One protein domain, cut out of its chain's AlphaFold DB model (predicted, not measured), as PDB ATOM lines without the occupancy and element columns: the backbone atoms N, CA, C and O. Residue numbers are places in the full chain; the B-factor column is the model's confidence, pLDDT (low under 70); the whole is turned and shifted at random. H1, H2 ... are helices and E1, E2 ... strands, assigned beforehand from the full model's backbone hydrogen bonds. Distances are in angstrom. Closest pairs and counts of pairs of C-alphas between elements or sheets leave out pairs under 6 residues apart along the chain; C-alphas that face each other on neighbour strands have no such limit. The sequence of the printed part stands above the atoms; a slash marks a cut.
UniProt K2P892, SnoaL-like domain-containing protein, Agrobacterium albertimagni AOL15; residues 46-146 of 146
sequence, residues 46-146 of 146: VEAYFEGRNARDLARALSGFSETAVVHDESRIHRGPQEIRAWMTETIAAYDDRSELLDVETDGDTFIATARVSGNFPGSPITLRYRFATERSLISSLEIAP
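This is residues 46 to 146 of the 146 residues of the protein "SnoaL-like domain-containing protein" of Agrobacterium albertimagni AOL15 (UniProt K2P892). Picture a twisted sheet of six strands that curls round two helices on one of its faces: long H3 packs by the E1 and E2 end, and H1 sits in the hollow nearer E3. Short H2, off the sheet, bridges H1 and H3, and the chain goes from H3 to E3, the strand at the other edge. The 101 printed residues hold three named helices and six named strands in the order H1 H2 E1 E2 H3 E3 E4 E5 E6, of the mixed class, helices and strands. The sheet runs E2 E1 E6 E5 E4 E3 and is mixed, with E1 and E6 parallel and the other neighbours antiparallel. The whole is compact, with a radius of gyration of the C-alphas of 12.5 A, and rounded, spanning 37 by 28 by 25 A.

Find C-alpha 46 at (-11.943, -43.306, 39.326); from there H1, residues 46 to 55, runs 14.3 A. Next come H2, residues 58 to 62, 5.8 A long, and E1, residues 65 to 73, 15.4 A, which bends by 111 degrees at residue 68. E2, residues 76 to 79, is 10.0 A long. H3 begins in the next residue, at C-alpha 80, (-11.198, -30.350, 29.606), and takes residues 80 to 95 over 22.3 A. Read on through E3, residues 98 to 107, 25.0 A, which bends by 68 degrees at residue 102, and E4, residues 110 to 118, 24.5 A. E5, residues 126 to 135, is 29.0 A long. E6, residues 138 to 145, is 20.8 A long, bends by 51 degrees at residue 141 and ends at C-alpha 145, (-27.067, -37.321, 39.375).

Begin with the sheet, at its edge strand E2. E2 and E1 form a hairpin at 177 degrees, with N 78 and O 71 at 2.9 A, within hydrogen-bond range. Beside E1 you find E6, parallel at 4 degrees, with N 72 and O 142 at 2.8 A. E3 E4 E5 E6 is a meander, each strand the antiparallel neighbour of the one before. In it, look for N 131 of E5 and O 143 of E6 at 2.8 A, N 113 of E4 and O 130 of E5 at 2.9 A, and N 105 of E3 and O 112 of E4 at 2.9 A. E3 is the other edge strand. H1 and H3 are on one face of this sheet, in two layers, helices over one face of a sheet. The closest C-alphas of H3 and E1 are those of Gly 80 and Thr 68, 4.8 A apart; those of H1 and E3 are Asn 54 and Arg 98, 5.3 A. H2 touches H1, closest at the C-alphas of Ala 61 and Tyr 49, 4.0 A. H2 also touches H3, closest at the C-alphas of Leu 62 and Pro 81, 6.9 A. H1 and H3 are close but not clearly touching, with the C-alphas of Arg 53 and Met 88 closest at 7.9 A, at a steep tilt of 40 degrees, the same way. H2 and E3 are apart. In H1, H2 and H3 every O i to N i+4 pair is within hydrogen-bond range.

The two C-alphas farthest apart are those of Pro 122 and Arg 136, at 38.0 A. The printed part has no cut and ends at Pro 146, the chain's last residue. No link is long: E4 to E5, with 7 residues between them, is short, and the other links are tight. The mean pLDDT of the printed part is 93.3, and no printed residue is under 70.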
ATOM      1  N   VAL A  46     -10.729 -43.502  38.509       93.94
ATOM      2  CA  VAL A  46     -11.943 -43.306  39.326       93.94
ATOM      3  C   VAL A  46     -11.608 -43.244  40.820       93.94
ATOM      4  O   VAL A  46     -12.133 -42.395  41.538       93.94
ATOM      5  N   GLU A  47     -10.689 -44.086  41.295       93.31
ATOM      6  CA  GLU A  47     -10.189 -44.038  42.675       93.31
ATOM      7  C   GLU A  47      -9.478 -42.711  42.954       93.31
ATOM      8  O   GLU A  47      -9.819 -42.010  43.908       93.31
ATOM      9  N   ALA A  48      -8.561 -42.317  42.062       95.06
ATOM     10  CA  ALA A  48      -7.838 -41.053  42.165       95.06
ATOM     11  C   ALA A  48      -8.791 -39.848  42.247       95.06
ATOM     12  O   ALA A  48      -8.541 -38.920  43.021       95.06
ATOM     13  N   TYR A  49      -9.911 -39.886  41.513       96.69
ATOM     14  CA  TYR A  49     -10.968 -38.884  41.624       96.69
ATOM     15  C   TYR A  49     -11.547 -38.809  43.043       96.69
ATOM     16  O   TYR A  49     -11.503 -37.737  43.648       96.69
ATOM     17  N   PHE A  50     -12.064 -39.911  43.597       95.75
ATOM     18  CA  PHE A  50     -12.707 -39.889  44.919       95.75
ATOM     19  C   PHE A  50     -11.726 -39.542  46.039       95.75
ATOM     20  O   PHE A  50     -12.030 -38.694  46.882       95.75
ATOM     21  N   GLU A  51     -10.536 -40.141  46.034       95.12
ATOM     22  CA  GLU A  51      -9.509 -39.854  47.032       95.12
ATOM     23  C   GLU A  51      -9.037 -38.404  46.952       95.12
ATOM     24  O   GLU A  51      -8.984 -37.713  47.971       95.12
ATOM     25  N   GLY A  52      -8.745 -37.913  45.744       96.00
ATOM     26  CA  GLY A  52      -8.321 -36.535  45.531       96.00
ATOM     27  C   GLY A  52      -9.397 -35.537  45.949       96.00
ATOM     28  O   GLY A  52      -9.109 -34.578  46.669       96.00
ATOM     29  N   ARG A  53     -10.663 -35.790  45.585       95.44
ATOM     30  CA  ARG A  53     -11.803 -34.971  46.019       95.44
ATOM     31  C   ARG A  53     -11.884 -34.925  47.539       95.44
ATOM     32  O   ARG A  53     -11.843 -33.830  48.100       95.44
ATOM     33  N   ASN A  54     -11.920 -36.075  48.211       95.56
ATOM     34  CA  ASN A  54     -12.059 -36.167  49.668       95.56
ATOM     35  C   ASN A  54     -10.866 -35.573  50.437       95.56
ATOM     36  O   ASN A  54     -11.062 -34.981  51.503       95.56
ATOM     37  N   ALA A  55      -9.652 -35.690  49.893       96.19
ATOM     38  CA  ALA A  55      -8.425 -35.142  50.469       96.19
ATOM     39  C   ALA A  55      -8.184 -33.660  50.126       96.19
ATOM     40  O   ALA A  55      -7.225 -33.072  50.621       96.19
ATOM     41  N   ARG A  56      -9.034 -33.049  49.285       96.12
ATOM     42  CA  ARG A  56      -8.825 -31.708  48.701       96.12
ATOM     43  C   ARG A  56      -7.549 -31.604  47.856       96.12
ATOM     44  O   ARG A  56      -7.050 -30.510  47.600       96.12
ATOM     45  N   ASP A  57      -7.064 -32.737  47.364       97.50
ATOM     46  CA  ASP A  57      -5.986 -32.817  46.390       97.50
ATOM     47  C   ASP A  57      -6.581 -32.811  44.978       97.50
ATOM     48  O   ASP A  57      -6.864 -33.847  44.368       97.50
ATOM     49  N   LEU A  58      -6.785 -31.604  44.448       96.00
ATOM     50  CA  LEU A  58      -7.301 -31.427  43.092       96.00
ATOM     51  C   LEU A  58      -6.330 -31.909  42.014       96.00
ATOM     52  O   LEU A  58      -6.772 -32.189  40.906       96.00
ATOM     53  N   ALA A  59      -5.030 -31.999  42.306       97.31
ATOM     54  CA  ALA A  59      -4.078 -32.548  41.347       97.31
ATOM     55  C   ALA A  59      -4.293 -34.060  41.197       97.31
ATOM     56  O   ALA A  59      -4.398 -34.537  40.069       97.31
ATOM     57  N   ARG A  60      -4.462 -34.782  42.314       97.06
ATOM     58  CA  ARG A  60      -4.836 -36.206  42.316       97.06
ATOM     59  C   ARG A  60      -6.214 -36.435  41.702       97.06
ATOM     60  O   ARG A  60      -6.369 -37.322  40.871       97.06
ATOM     61  N   ALA A  61      -7.201 -35.610  42.051       96.62
ATOM     62  CA  ALA A  61      -8.546 -35.763  41.501       96.62
ATOM     63  C   ALA A  61      -8.570 -35.582  39.975       96.62
ATOM     64  O   ALA A  61      -9.304 -36.274  39.272       96.62
ATOM     65  N   LEU A  62      -7.764 -34.647  39.460       97.62
ATOM     66  CA  LEU A  62      -7.714 -34.308  38.042       97.62
ATOM     67  C   LEU A  62      -6.803 -35.236  37.229       97.62
ATOM     68  O   LEU A  62      -7.002 -35.350  36.023       97.62
ATOM     69  N   SER A  63      -5.832 -35.918  37.850       97.00
ATOM     70  CA  SER A  63      -4.853 -36.749  37.130       97.00
ATOM     71  C   SER A  63      -5.478 -37.920  36.373       97.00
ATOM     72  O   SER A  63      -4.851 -38.467  35.471       97.00
ATOM     73  N   GLY A  64      -6.697 -38.314  36.748       94.19
ATOM     74  CA  GLY A  64      -7.447 -39.365  36.071       94.19
ATOM     75  C   GLY A  64      -8.187 -38.917  34.808       94.19
ATOM     76  O   GLY A  64      -8.691 -39.785  34.108       94.19
ATOM     77  N   PHE A  65      -8.287 -37.619  34.502       98.00
ATOM     78  CA  PHE A  65      -9.081 -37.110  33.373       98.00
ATOM     79  C   PHE A  65      -8.265 -36.990  32.082       98.00
ATOM     80  O   PHE A  65      -7.099 -36.597  32.099       98.00
ATOM     81  N   SER A  66      -8.901 -37.277  30.944       98.12
ATOM     82  CA  SER A  66      -8.325 -37.013  29.623       98.12
ATOM     83  C   SER A  66      -8.344 -35.517  29.275       98.12
ATOM     84  O   SER A  66      -9.090 -34.722  29.853       98.12
ATOM     85  N   GLU A  67      -7.541 -35.112  28.286       97.94
ATOM     86  CA  GLU A  67      -7.465 -33.712  27.832       97.94
ATOM     87  C   GLU A  67      -8.797 -33.180  27.281       97.94
ATOM     88  O   GLU A  67      -9.061 -31.978  27.328       97.94
ATOM     89  N   THR A  68      -9.653 -34.075  26.787       97.44
ATOM     90  CA  THR A  68     -10.960 -33.756  26.201       97.44
ATOM     91  C   THR A  68     -12.124 -34.175  27.092       97.44
ATOM     92  O   THR A  68     -13.257 -34.239  26.613       97.44
ATOM     93  N   ALA A  69     -11.864 -34.495  28.363       97.94
ATOM     94  CA  ALA A  69     -12.883 -35.034  29.243       97.94
ATOM     95  C   ALA A  69     -14.043 -34.056  29.468       97.94
ATOM     96  O   ALA A  69     -13.867 -32.834  29.445       97.94
ATOM     97  N   VAL A  70     -15.232 -34.601  29.711       98.31
ATOM     98  CA  VAL A  70     -16.452 -33.819  29.923       98.31
ATOM     99  C   VAL A  70     -17.096 -34.194  31.253       98.31
ATOM    100  O   VAL A  70     -17.346 -35.362  31.516       98.31
ATOM    101  N   VAL A  71     -17.393 -33.201  32.088       97.94
ATOM    102  CA  VAL A  71     -18.181 -33.390  33.315       97.94
ATOM    103  C   VAL A  71     -19.568 -32.793  33.122       97.94
ATOM    104  O   VAL A  71     -19.694 -31.629  32.735       97.94
ATOM    105  N   HIS A  72     -20.592 -33.585  33.416       95.00
ATOM    106  CA  HIS A  72     -21.992 -33.198  33.497       95.00
ATOM    107  C   HIS A  72     -22.407 -33.152  34.966       95.00
ATOM    108  O   HIS A  72     -22.507 -34.188  35.621       95.00
ATOM    109  N   ASP A  73     -22.653 -31.949  35.470       89.31
ATOM    110  CA  ASP A  73     -23.063 -31.733  36.854       89.31
ATOM    111  C   ASP A  73     -23.989 -30.516  36.943       89.31
ATOM    112  O   ASP A  73     -23.793 -29.524  36.242       89.31
ATOM    113  N   GLU A  74     -25.040 -30.600  37.756       78.69
ATOM    114  CA  GLU A  74     -26.012 -29.516  37.986       78.69
ATOM    115  C   GLU A  74     -26.525 -28.800  36.708       78.69
ATOM    116  O   GLU A  74     -26.688 -27.578  36.664       78.69
ATOM    117  N   SER A  75     -26.815 -29.551  35.637       84.62
ATOM    118  CA  SER A  75     -27.213 -29.003  34.316       84.62
ATOM    119  C   SER A  75     -26.155 -28.125  33.629       84.62
ATOM    120  O   SER A  75     -26.461 -27.405  32.672       84.62
ATOM    121  N   ARG A  76     -24.911 -28.164  34.102       87.69
ATOM    122  CA  ARG A  76     -23.740 -27.544  33.488       87.69
ATOM    123  C   ARG A  76     -22.864 -28.621  32.863       87.69
ATOM    124  O   ARG A  76     -22.929 -29.796  33.209       87.69
ATOM    125  N   ILE A  77     -22.062 -28.184  31.900       93.81
ATOM    126  CA  ILE A  77     -21.068 -29.022  31.244       93.81
ATOM    127  C   ILE A  77     -19.721 -28.327  31.387       93.81
ATOM    128  O   ILE A  77     -19.623 -27.144  31.056       93.81
ATOM    129  N   HIS A  78     -18.715 -29.064  31.843       95.19
ATOM    130  CA  HIS A  78     -17.341 -28.600  32.020       95.19
ATOM    131  C   HIS A  78     -16.421 -29.425  31.127       95.19
ATOM    132  O   HIS A  78     -16.428 -30.654  31.207       95.19
ATOM    133  N   ARG A  79     -15.669 -28.768  30.244       98.00
ATOM    134  CA  ARG A  79     -14.857 -29.421  29.212       98.00
ATOM    135  C   ARG A  79     -13.370 -29.201  29.444       98.00
ATOM    136  O   ARG A  79     -12.893 -28.071  29.533       98.00
ATOM    137  N   GLY A  80     -12.642 -30.307  29.463       97.06
ATOM    138  CA  GLY A  80     -11.198 -30.350  29.606       97.06
ATOM    139  C   GLY A  80     -10.696 -29.980  31.010       97.06
ATOM    140  O   GLY A  80     -11.444 -29.472  31.855       97.06
ATOM    141  N   PRO A  81      -9.398 -30.205  31.279       97.69
ATOM    142  CA  PRO A  81      -8.840 -30.109  32.625       97.69
ATOM    143  C   PRO A  81      -9.018 -28.744  33.304       97.69
ATOM    144  O   PRO A  81      -9.181 -28.674  34.521       97.69
ATOM    145  N   GLN A  82      -9.003 -27.650  32.533       97.25
ATOM    146  CA  GLN A  82      -9.123 -26.297  33.078       97.25
ATOM    147  C   GLN A  82     -10.515 -26.031  33.666       97.25
ATOM    148  O   GLN A  82     -10.617 -25.581  34.810       97.25
ATOM    149  N   GLU A  83     -11.582 -26.315  32.915       96.88
ATOM    150  CA  GLU A  83     -12.954 -26.095  33.385       96.88
ATOM    151  C   GLU A  83     -13.329 -27.076  34.497       96.88
ATOM    152  O   GLU A  83     -13.998 -26.688  35.454       96.88
ATOM    153  N   ILE A  84     -12.851 -28.321  34.407       97.69
ATOM    154  CA  ILE A  84     -13.062 -29.344  35.438       97.69
ATOM    155  C   ILE A  84     -12.394 -28.920  36.750       97.69
ATOM    156  O   ILE A  84     -13.018 -28.976  37.808       97.69
ATOM    157  N   ARG A  85     -11.159 -28.408  36.708       97.06
ATOM    158  CA  ARG A  85     -10.489 -27.879  37.906       97.06
ATOM    159  C   ARG A  85     -11.239 -26.692  38.510       97.06
ATOM    160  O   ARG A  85     -11.338 -26.600  39.735       97.06
ATOM    161  N   ALA A  86     -11.744 -25.783  37.672       94.31
ATOM    162  CA  ALA A  86     -12.535 -24.645  38.130       94.31
ATOM    163  C   ALA A  86     -13.814 -25.117  38.838       94.31
ATOM    164  O   ALA A  86     -14.058 -24.716  39.972       94.31
ATOM    165  N   TRP A  87     -14.550 -26.056  38.235       94.69
ATOM    166  CA  TRP A  87     -15.720 -26.697  38.844       94.69
ATOM    167  C   TRP A  87     -15.401 -27.368  40.184       94.69
ATOM    168  O   TRP A  87     -16.095 -27.137  41.175       94.69
ATOM    169  N   MET A  88     -14.316 -28.144  40.263       94.06
ATOM    170  CA  MET A  88     -13.912 -28.784  41.516       94.06
ATOM    171  C   MET A  88     -13.574 -27.759  42.608       94.06
ATOM    172  O   MET A  88     -13.892 -27.975  43.776       94.06
ATOM    173  N   THR A  89     -12.933 -26.648  42.235       93.56
ATOM    174  CA  THR A  89     -12.577 -25.562  43.160       93.56
ATOM    175  C   THR A  89     -13.826 -24.838  43.661       93.56
ATOM    176  O   THR A  89     -13.958 -24.602  44.861       93.56
ATOM    177  N   GLU A  90     -14.753 -24.516  42.754       89.19
ATOM    178  CA  GLU A  90     -16.034 -23.875  43.066       89.19
ATOM    179  C   GLU A  90     -16.865 -24.734  44.031       89.19
ATOM    180  O   GLU A  90     -17.331 -24.233  45.053       89.19
ATOM    181  N   THR A  91     -17.003 -26.033  43.747       88.06
ATOM    182  CA  THR A  91     -17.791 -26.966  44.572       88.06
ATOM    183  C   THR A  91     -17.180 -27.188  45.953       88.06
ATOM    184  O   THR A  91     -17.907 -27.129  46.941       88.06
ATOM    185  N   ILE A  92     -15.851 -27.335  46.066       89.88
ATOM    186  CA  ILE A  92     -15.174 -27.428  47.373       89.88
ATOM    187  C   ILE A  92     -15.392 -26.155  48.188       89.88
ATOM    188  O   ILE A  92     -15.718 -26.237  49.368       89.88
ATOM    189  N   ALA A  93     -15.232 -24.979  47.578       88.62
ATOM    190  CA  ALA A  93     -15.403 -23.714  48.286       88.62
ATOM    191  C   ALA A  93     -16.851 -23.495  48.755       88.62
ATOM    192  O   ALA A  93     -17.072 -22.895  49.805       88.62
ATOM    193  N   ALA A  94     -17.831 -23.962  47.980       84.12
ATOM    194  CA  ALA A  94     -19.243 -23.790  48.296       84.12
ATOM    195  C   ALA A  94     -19.768 -24.819  49.304       84.12
ATOM    196  O   ALA A  94     -20.567 -24.468  50.173       84.12
ATOM    197  N   TYR A  95     -19.346 -26.076  49.174       86.69
ATOM    198  CA  TYR A  95     -19.979 -27.202  49.853       86.69
ATOM    199  C   TYR A  95     -19.040 -27.983  50.763       86.69
ATOM    200  O   TYR A  95     -19.531 -28.645  51.670       86.69
ATOM    201  N   ASP A  96     -17.725 -27.916  50.557       90.50
ATOM    202  CA  ASP A  96     -16.742 -28.743  51.265       90.50
ATOM    203  C   ASP A  96     -17.187 -30.220  51.351       90.50
ATOM    204  O   ASP A  96     -17.167 -30.855  52.406       90.50
ATOM    205  N   ASP A  97     -17.638 -30.765  50.220       89.00
ATOM    206  CA  ASP A  97     -18.302 -32.060  50.137       89.00
ATOM    207  C   ASP A  97     -17.344 -33.247  50.320       89.00
ATOM    208  O   ASP A  97     -16.174 -33.196  49.944       89.00
ATOM    209  N   ARG A  98     -17.828 -34.340  50.903       93.69
ATOM    210  CA  ARG A  98     -17.130 -35.623  51.027       93.69
ATOM    211  C   ARG A  98     -18.033 -36.752  50.576       93.69
ATOM    212  O   ARG A  98     -19.180 -36.828  51.018       93.69
ATOM    213  N   SER A  99     -17.473 -37.643  49.769       94.81
ATOM    214  CA  SER A  99     -18.163 -38.788  49.186       94.81
ATOM    215  C   SER A  99     -17.709 -40.081  49.854       94.81
ATOM    216  O   SER A  99     -16.543 -40.462  49.757       94.81
ATOM    217  N   GLU A 100     -18.640 -40.758  50.514       95.25
ATOM    218  CA  GLU A 100     -18.490 -42.115  51.038       95.25
ATOM    219  C   GLU A 100     -19.096 -43.097  50.028       95.25
ATOM    220  O   GLU A 100     -20.293 -43.028  49.745       95.25
ATOM    221  N   LEU A 101     -18.281 -43.985  49.457       93.81
ATOM    222  CA  LEU A 101     -18.747 -44.978  48.486       93.81
ATOM    223  C   LEU A 101     -19.611 -46.036  49.176       93.81
ATOM    224  O   LEU A 101     -19.199 -46.628  50.170       93.81
ATOM    225  N   LEU A 102     -20.799 -46.266  48.624       91.75
ATOM    226  CA  LEU A 102     -21.747 -47.282  49.076       91.75
ATOM    227  C   LEU A 102     -21.716 -48.517  48.179       91.75
ATOM    228  O   LEU A 102     -21.852 -49.630  48.675       91.75
ATOM    229  N   ASP A 103     -21.562 -48.311  46.869       89.00
ATOM    230  CA  ASP A 103     -21.543 -49.378  45.874       89.00
ATOM    231  C   ASP A 103     -20.788 -48.946  44.611       89.00
ATOM    232  O   ASP A 103     -20.689 -47.748  44.317       89.00
ATOM    233  N   VAL A 104     -20.250 -49.922  43.879       89.00
ATOM    234  CA  VAL A 104     -19.509 -49.717  42.632       89.00
ATOM    235  C   VAL A 104     -19.825 -50.842  41.654       89.00
ATOM    236  O   VAL A 104     -19.433 -51.990  41.857       89.00
ATOM    237  N   GLU A 105     -20.441 -50.477  40.537       89.88
ATOM    238  CA  GLU A 105     -20.694 -51.357  39.401       89.88
ATOM    239  C   GLU A 105     -19.726 -51.018  38.255       89.88
ATOM    240  O   GLU A 105     -19.384 -49.853  38.031       89.88
ATOM    241  N   THR A 106     -19.275 -52.027  37.508       87.44
ATOM    242  CA  THR A 106     -18.416 -51.848  36.325       87.44
ATOM    243  C   THR A 106     -18.986 -52.630  35.149       87.44
ATOM    244  O   THR A 106     -19.286 -53.814  35.283       87.44
ATOM    245  N   ASP A 107     -19.107 -51.969  34.000       84.81
ATOM    246  CA  ASP A 107     -19.535 -52.556  32.730       84.81
ATOM    247  C   ASP A 107     -18.622 -52.055  31.604       84.81
ATOM    248  O   ASP A 107     -18.733 -50.915  31.139       84.81
ATOM    249  N   GLY A 108     -17.663 -52.900  31.213       88.88
ATOM    250  CA  GLY A 108     -16.620 -52.552  30.250       88.88
ATOM    251  C   GLY A 108     -15.855 -51.297  30.672       88.88
ATOM    252  O   GLY A 108     -15.207 -51.271  31.714       88.88
ATOM    253  N   ASP A 109     -15.966 -50.250  29.858       91.69
ATOM    254  CA  ASP A 109     -15.309 -48.958  30.067       91.69
ATOM    255  C   ASP A 109     -16.133 -47.974  30.923       91.69
ATOM    256  O   ASP A 109     -15.752 -46.811  31.088       91.69
ATOM    257  N   THR A 110     -17.276 -48.413  31.462       93.88
ATOM    258  CA  THR A 110     -18.163 -47.611  32.314       93.88
ATOM    259  C   THR A 110     -18.068 -48.044  33.775       93.88
ATOM    260  O   THR A 110     -18.202 -49.225  34.088       93.88
ATOM    261  N   PHE A 111     -17.947 -47.073  34.681       93.50
ATOM    262  CA  PHE A 111     -18.023 -47.279  36.129       93.50
ATOM    263  C   PHE A 111     -19.198 -46.490  36.698       93.50
ATOM    264  O   PHE A 111     -19.354 -45.304  36.405       93.50
ATOM    265  N   ILE A 112     -20.017 -47.126  37.526       94.75
ATOM    266  CA  ILE A 112     -21.120 -46.476  38.229       94.75
ATOM    267  C   ILE A 112     -20.848 -46.602  39.722       94.75
ATOM    268  O   ILE A 112     -20.964 -47.680  40.291       94.75
ATOM    269  N   ALA A 113     -20.492 -45.489  40.353       93.25
ATOM    270  CA  ALA A 113     -20.299 -45.416  41.791       93.25
ATOM    271  C   ALA A 113     -21.516 -44.764  42.449       93.25
ATOM    272  O   ALA A 113     -21.906 -43.651  42.092       93.25
ATOM    273  N   THR A 114     -22.094 -45.432  43.439       93.75
ATOM    274  CA  THR A 114     -23.120 -44.853  44.310       93.75
ATOM    275  C   THR A 114     -22.441 -44.379  45.586       93.75
ATOM    276  O   THR A 114     -21.765 -45.162  46.249       93.75
ATOM    277  N   ALA A 115     -22.607 -43.108  45.950       91.88
ATOM    278  CA  ALA A 115     -21.961 -42.529  47.124       91.88
ATOM    279  C   ALA A 115     -22.922 -41.704  47.982       91.88
ATOM    280  O   ALA A 115     -23.763 -40.960  47.473       91.88
ATOM    281  N   ARG A 116     -22.742 -41.784  49.301       94.62
ATOM    282  CA  ARG A 116     -23.318 -40.852  50.269       94.62
ATOM    283  C   ARG A 116     -22.433 -39.611  50.323       94.62
ATOM    284  O   ARG A 116     -21.279 -39.675  50.740       94.62
ATOM    285  N   VAL A 117     -22.976 -38.477  49.909       94.19
ATOM    286  CA  VAL A 117     -22.281 -37.193  49.860       94.19
ATOM    287  C   VAL A 117     -22.737 -36.324  51.019       94.19
ATOM    288  O   VAL A 117     -23.921 -36.013  51.160       94.19
ATOM    289  N   SER A 118     -21.784 -35.930  51.853       93.50
ATOM    290  CA  SER A 118     -21.979 -35.021  52.983       93.50
ATOM    291  C   SER A 118     -21.259 -33.704  52.726       93.50
ATOM    292  O   SER A 118     -20.215 -33.693  52.091       93.50
ATOM    293  N   GLY A 119     -21.803 -32.592  53.203       90.69
ATOM    294  CA  GLY A 119     -21.188 -31.271  53.082       90.69
ATOM    295  C   GLY A 119     -22.057 -30.153  53.653       90.69
ATOM    296  O   GLY A 119     -23.077 -30.398  54.306       90.69
ATOM    297  N   ASN A 120     -21.654 -28.918  53.376       90.38
ATOM    298  CA  ASN A 120     -22.258 -27.665  53.821       90.38
ATOM    299  C   ASN A 120     -23.392 -27.211  52.889       90.38
ATOM    300  O   ASN A 120     -23.367 -26.112  52.336       90.38
ATOM    301  N   PHE A 121     -24.407 -28.054  52.713       83.44
ATOM    302  CA  PHE A 121     -25.587 -27.741  51.904       83.44
ATOM    303  C   PHE A 121     -26.887 -28.245  52.556       83.44
ATOM    304  O   PHE A 121     -26.872 -29.225  53.308       83.44
ATOM    305  N   PRO A 122     -28.041 -27.602  52.289       82.88
ATOM    306  CA  PRO A 122     -29.330 -28.061  52.801       82.88
ATOM    307  C   PRO A 122     -29.672 -29.470  52.306       82.88
ATOM    308  O   PRO A 122     -29.590 -29.747  51.113       82.88
ATOM    309  N   GLY A 123     -30.099 -30.345  53.219       84.94
ATOM    310  CA  GLY A 123     -30.429 -31.738  52.894       84.94
ATOM    311  C   GLY A 123     -29.235 -32.695  52.905       84.94
ATOM    312  O   GLY A 123     -29.416 -33.865  52.601       84.94
ATOM    313  N   SER A 124     -28.041 -32.226  53.277       87.12
ATOM    314  CA  SER A 124     -26.882 -33.079  53.547       87.12
ATOM    315  C   SER A 124     -27.157 -34.064  54.702       87.12
ATOM    316  O   SER A 124     -27.687 -33.644  55.736       87.12
ATOM    317  N   PRO A 125     -26.772 -35.351  54.577       94.06
ATOM    318  CA  PRO A 125     -26.176 -35.977  53.396       94.06
ATOM    319  C   PRO A 125     -27.223 -36.436  52.367       94.06
ATOM    320  O   PRO A 125     -28.346 -36.785  52.723       94.06
ATOM    321  N   ILE A 126     -26.806 -36.527  51.104       89.69
ATOM    322  CA  ILE A 126     -27.599 -37.094  50.002       89.69
ATOM    323  C   ILE A 126     -26.898 -38.306  49.391       89.69
ATOM    324  O   ILE A 126     -25.692 -38.466  49.550       89.69
ATOM    325  N   THR A 127     -27.635 -39.148  48.673       91.56
ATOM    326  CA  THR A 127     -27.040 -40.191  47.829       91.56
ATOM    327  C   THR A 127     -26.950 -39.671  46.398       91.56
ATOM    328  O   THR A 127     -27.923 -39.106  45.903       91.56
ATOM    329  N   LEU A 128     -25.791 -39.838  45.764       92.81
ATOM    330  CA  LEU A 128     -25.552 -39.517  44.358       92.81
ATOM    331  C   LEU A 128     -24.966 -40.728  43.630       92.81
ATOM    332  O   LEU A 128     -24.188 -41.501  44.197       92.81
ATOM    333  N   ARG A 129     -25.301 -40.844  42.350       94.19
ATOM    334  CA  ARG A 129     -24.691 -41.739  41.373       94.19
ATOM    335  C   ARG A 129     -23.695 -40.960  40.520       94.19
ATOM    336  O   ARG A 129     -24.022 -39.928  39.940       94.19
ATOM    337  N   TYR A 130     -22.491 -41.505  40.420       96.06
ATOM    338  CA  TYR A 130     -21.403 -41.022  39.584       96.06
ATOM    339  C   TYR A 130     -21.200 -42.028  38.458       96.06
ATOM    340  O   TYR A 130     -20.761 -43.153  38.704       96.06
ATOM    341  N   ARG A 131     -21.528 -41.644  37.227       96.88
ATOM    342  CA  ARG A 131     -21.306 -42.467  36.038       96.88
ATOM    343  C   ARG A 131     -20.056 -41.971  35.323       96.88
ATOM    344  O   ARG A 131     -20.078 -40.918  34.692       96.88
ATOM    345  N   PHE A 132     -18.981 -42.740  35.410       97.06
ATOM    346  CA  PHE A 132     -17.740 -42.497  34.687       97.06
ATOM    347  C   PHE A 132     -17.722 -43.311  33.397       97.06
ATOM    348  O   PHE A 132     -18.058 -44.493  33.405       97.06
ATOM    349  N   ALA A 133     -17.270 -42.693  32.312       96.88
ATOM    350  CA  ALA A 133     -16.787 -43.398  31.133       96.88
ATOM    351  C   ALA A 133     -15.272 -43.219  31.051       96.88
ATOM    352  O   ALA A 133     -14.754 -42.123  31.299       96.88
ATOM    353  N   THR A 134     -14.569 -44.292  30.718       95.12
ATOM    354  CA  THR A 134     -13.117 -44.298  30.576       95.12
ATOM    355  C   THR A 134     -12.709 -44.656  29.154       95.12
ATOM    356  O   THR A 134     -13.356 -45.440  28.481       95.12
ATOM    357  N   GLU A 135     -11.624 -44.066  28.676       93.69
ATOM    358  CA  GLU A 135     -11.009 -44.386  27.396       93.69
ATOM    359  C   GLU A 135      -9.499 -44.390  27.593       93.69
ATOM    360  O   GLU A 135      -8.933 -43.437  28.132       93.69
ATOM    361  N   ARG A 136      -8.827 -45.465  27.161       90.75
ATOM    362  CA  ARG A 136      -7.363 -45.608  27.289       90.75
ATOM    363  C   ARG A 136      -6.869 -45.347  28.722       90.75
ATOM    364  O   ARG A 136      -5.863 -44.670  28.923       90.75
ATOM    365  N   SER A 137      -7.601 -45.874  29.704       89.81
ATOM    366  CA  SER A 137      -7.299 -45.747  31.139       89.81
ATOM    367  C   SER A 137      -7.388 -44.322  31.711       89.81
ATOM    368  O   SER A 137      -6.869 -44.073  32.797       89.81
ATOM    369  N   LEU A 138      -8.073 -43.402  31.027       96.19
ATOM    370  CA  LEU A 138      -8.401 -42.059  31.516       96.19
ATOM    371  C   LEU A 138      -9.916 -41.850  31.505       96.19
ATOM    372  O   LEU A 138     -10.611 -42.399  30.661       96.19
ATOM    373  N   ILE A 139     -10.439 -41.028  32.408       98.06
ATOM    374  CA  ILE A 139     -11.840 -40.603  32.421       98.06
ATOM    375  C   ILE A 139     -12.082 -39.697  31.211       98.06
ATOM    376  O   ILE A 139     -11.485 -38.624  31.110       98.06
ATOM    377  N   SER A 140     -12.965 -40.124  30.307       98.25
ATOM    378  CA  SER A 140     -13.451 -39.320  29.181       98.25
ATOM    379  C   SER A 140     -14.756 -38.596  29.516       98.25
ATOM    380  O   SER A 140     -15.002 -37.505  28.999       98.25
ATOM    381  N   SER A 141     -15.569 -39.145  30.424       98.25
ATOM    382  CA  SER A 141     -16.803 -38.508  30.885       98.25
ATOM    383  C   SER A 141     -17.103 -38.807  32.351       98.25
ATOM    384  O   SER A 141     -16.817 -39.902  32.834       98.25
ATOM    385  N   LEU A 142     -17.716 -37.846  33.035       98.31
ATOM    386  CA  LEU A 142     -18.310 -38.007  34.358       98.31
ATOM    387  C   LEU A 142     -19.686 -37.341  34.378       98.31
ATOM    388  O   LEU A 142     -19.800 -36.148  34.122       98.31
ATOM    389  N   GLU A 143     -20.715 -38.094  34.738       97.31
ATOM    390  CA  GLU A 143     -22.054 -37.584  35.026       97.31
ATOM    391  C   GLU A 143     -22.404 -37.797  36.501       97.31
ATOM    392  O   GLU A 143     -22.185 -38.884  37.041       97.31
ATOM    393  N   ILE A 144     -22.947 -36.760  37.146       93.25
ATOM    394  CA  ILE A 144     -23.367 -36.786  38.550       93.25
ATOM    395  C   ILE A 144     -24.865 -36.480  38.633       93.25
ATOM    396  O   ILE A 144     -25.334 -35.440  38.166       93.25
ATOM    397  N   ALA A 145     -25.615 -37.400  39.234       88.69
ATOM    398  CA  ALA A 145     -27.067 -37.321  39.375       88.69
ATOM    399  C   ALA A 145     -27.522 -38.036  40.665       88.69
ATOM    400  O   ALA A 145     -26.760 -38.838  41.198       88.69
ATOM    401  N   PRO A 146     -28.719 -37.752  41.207       84.94
ATOM    402  CA  PRO A 146     -29.270 -38.499  42.338       84.94
ATOM    403  C   PRO A 146     -29.713 -39.913  41.947       84.94
ATOM    404  O   PRO A 146     -30.108 -40.119  40.776       84.94
TER     405      PRO A 146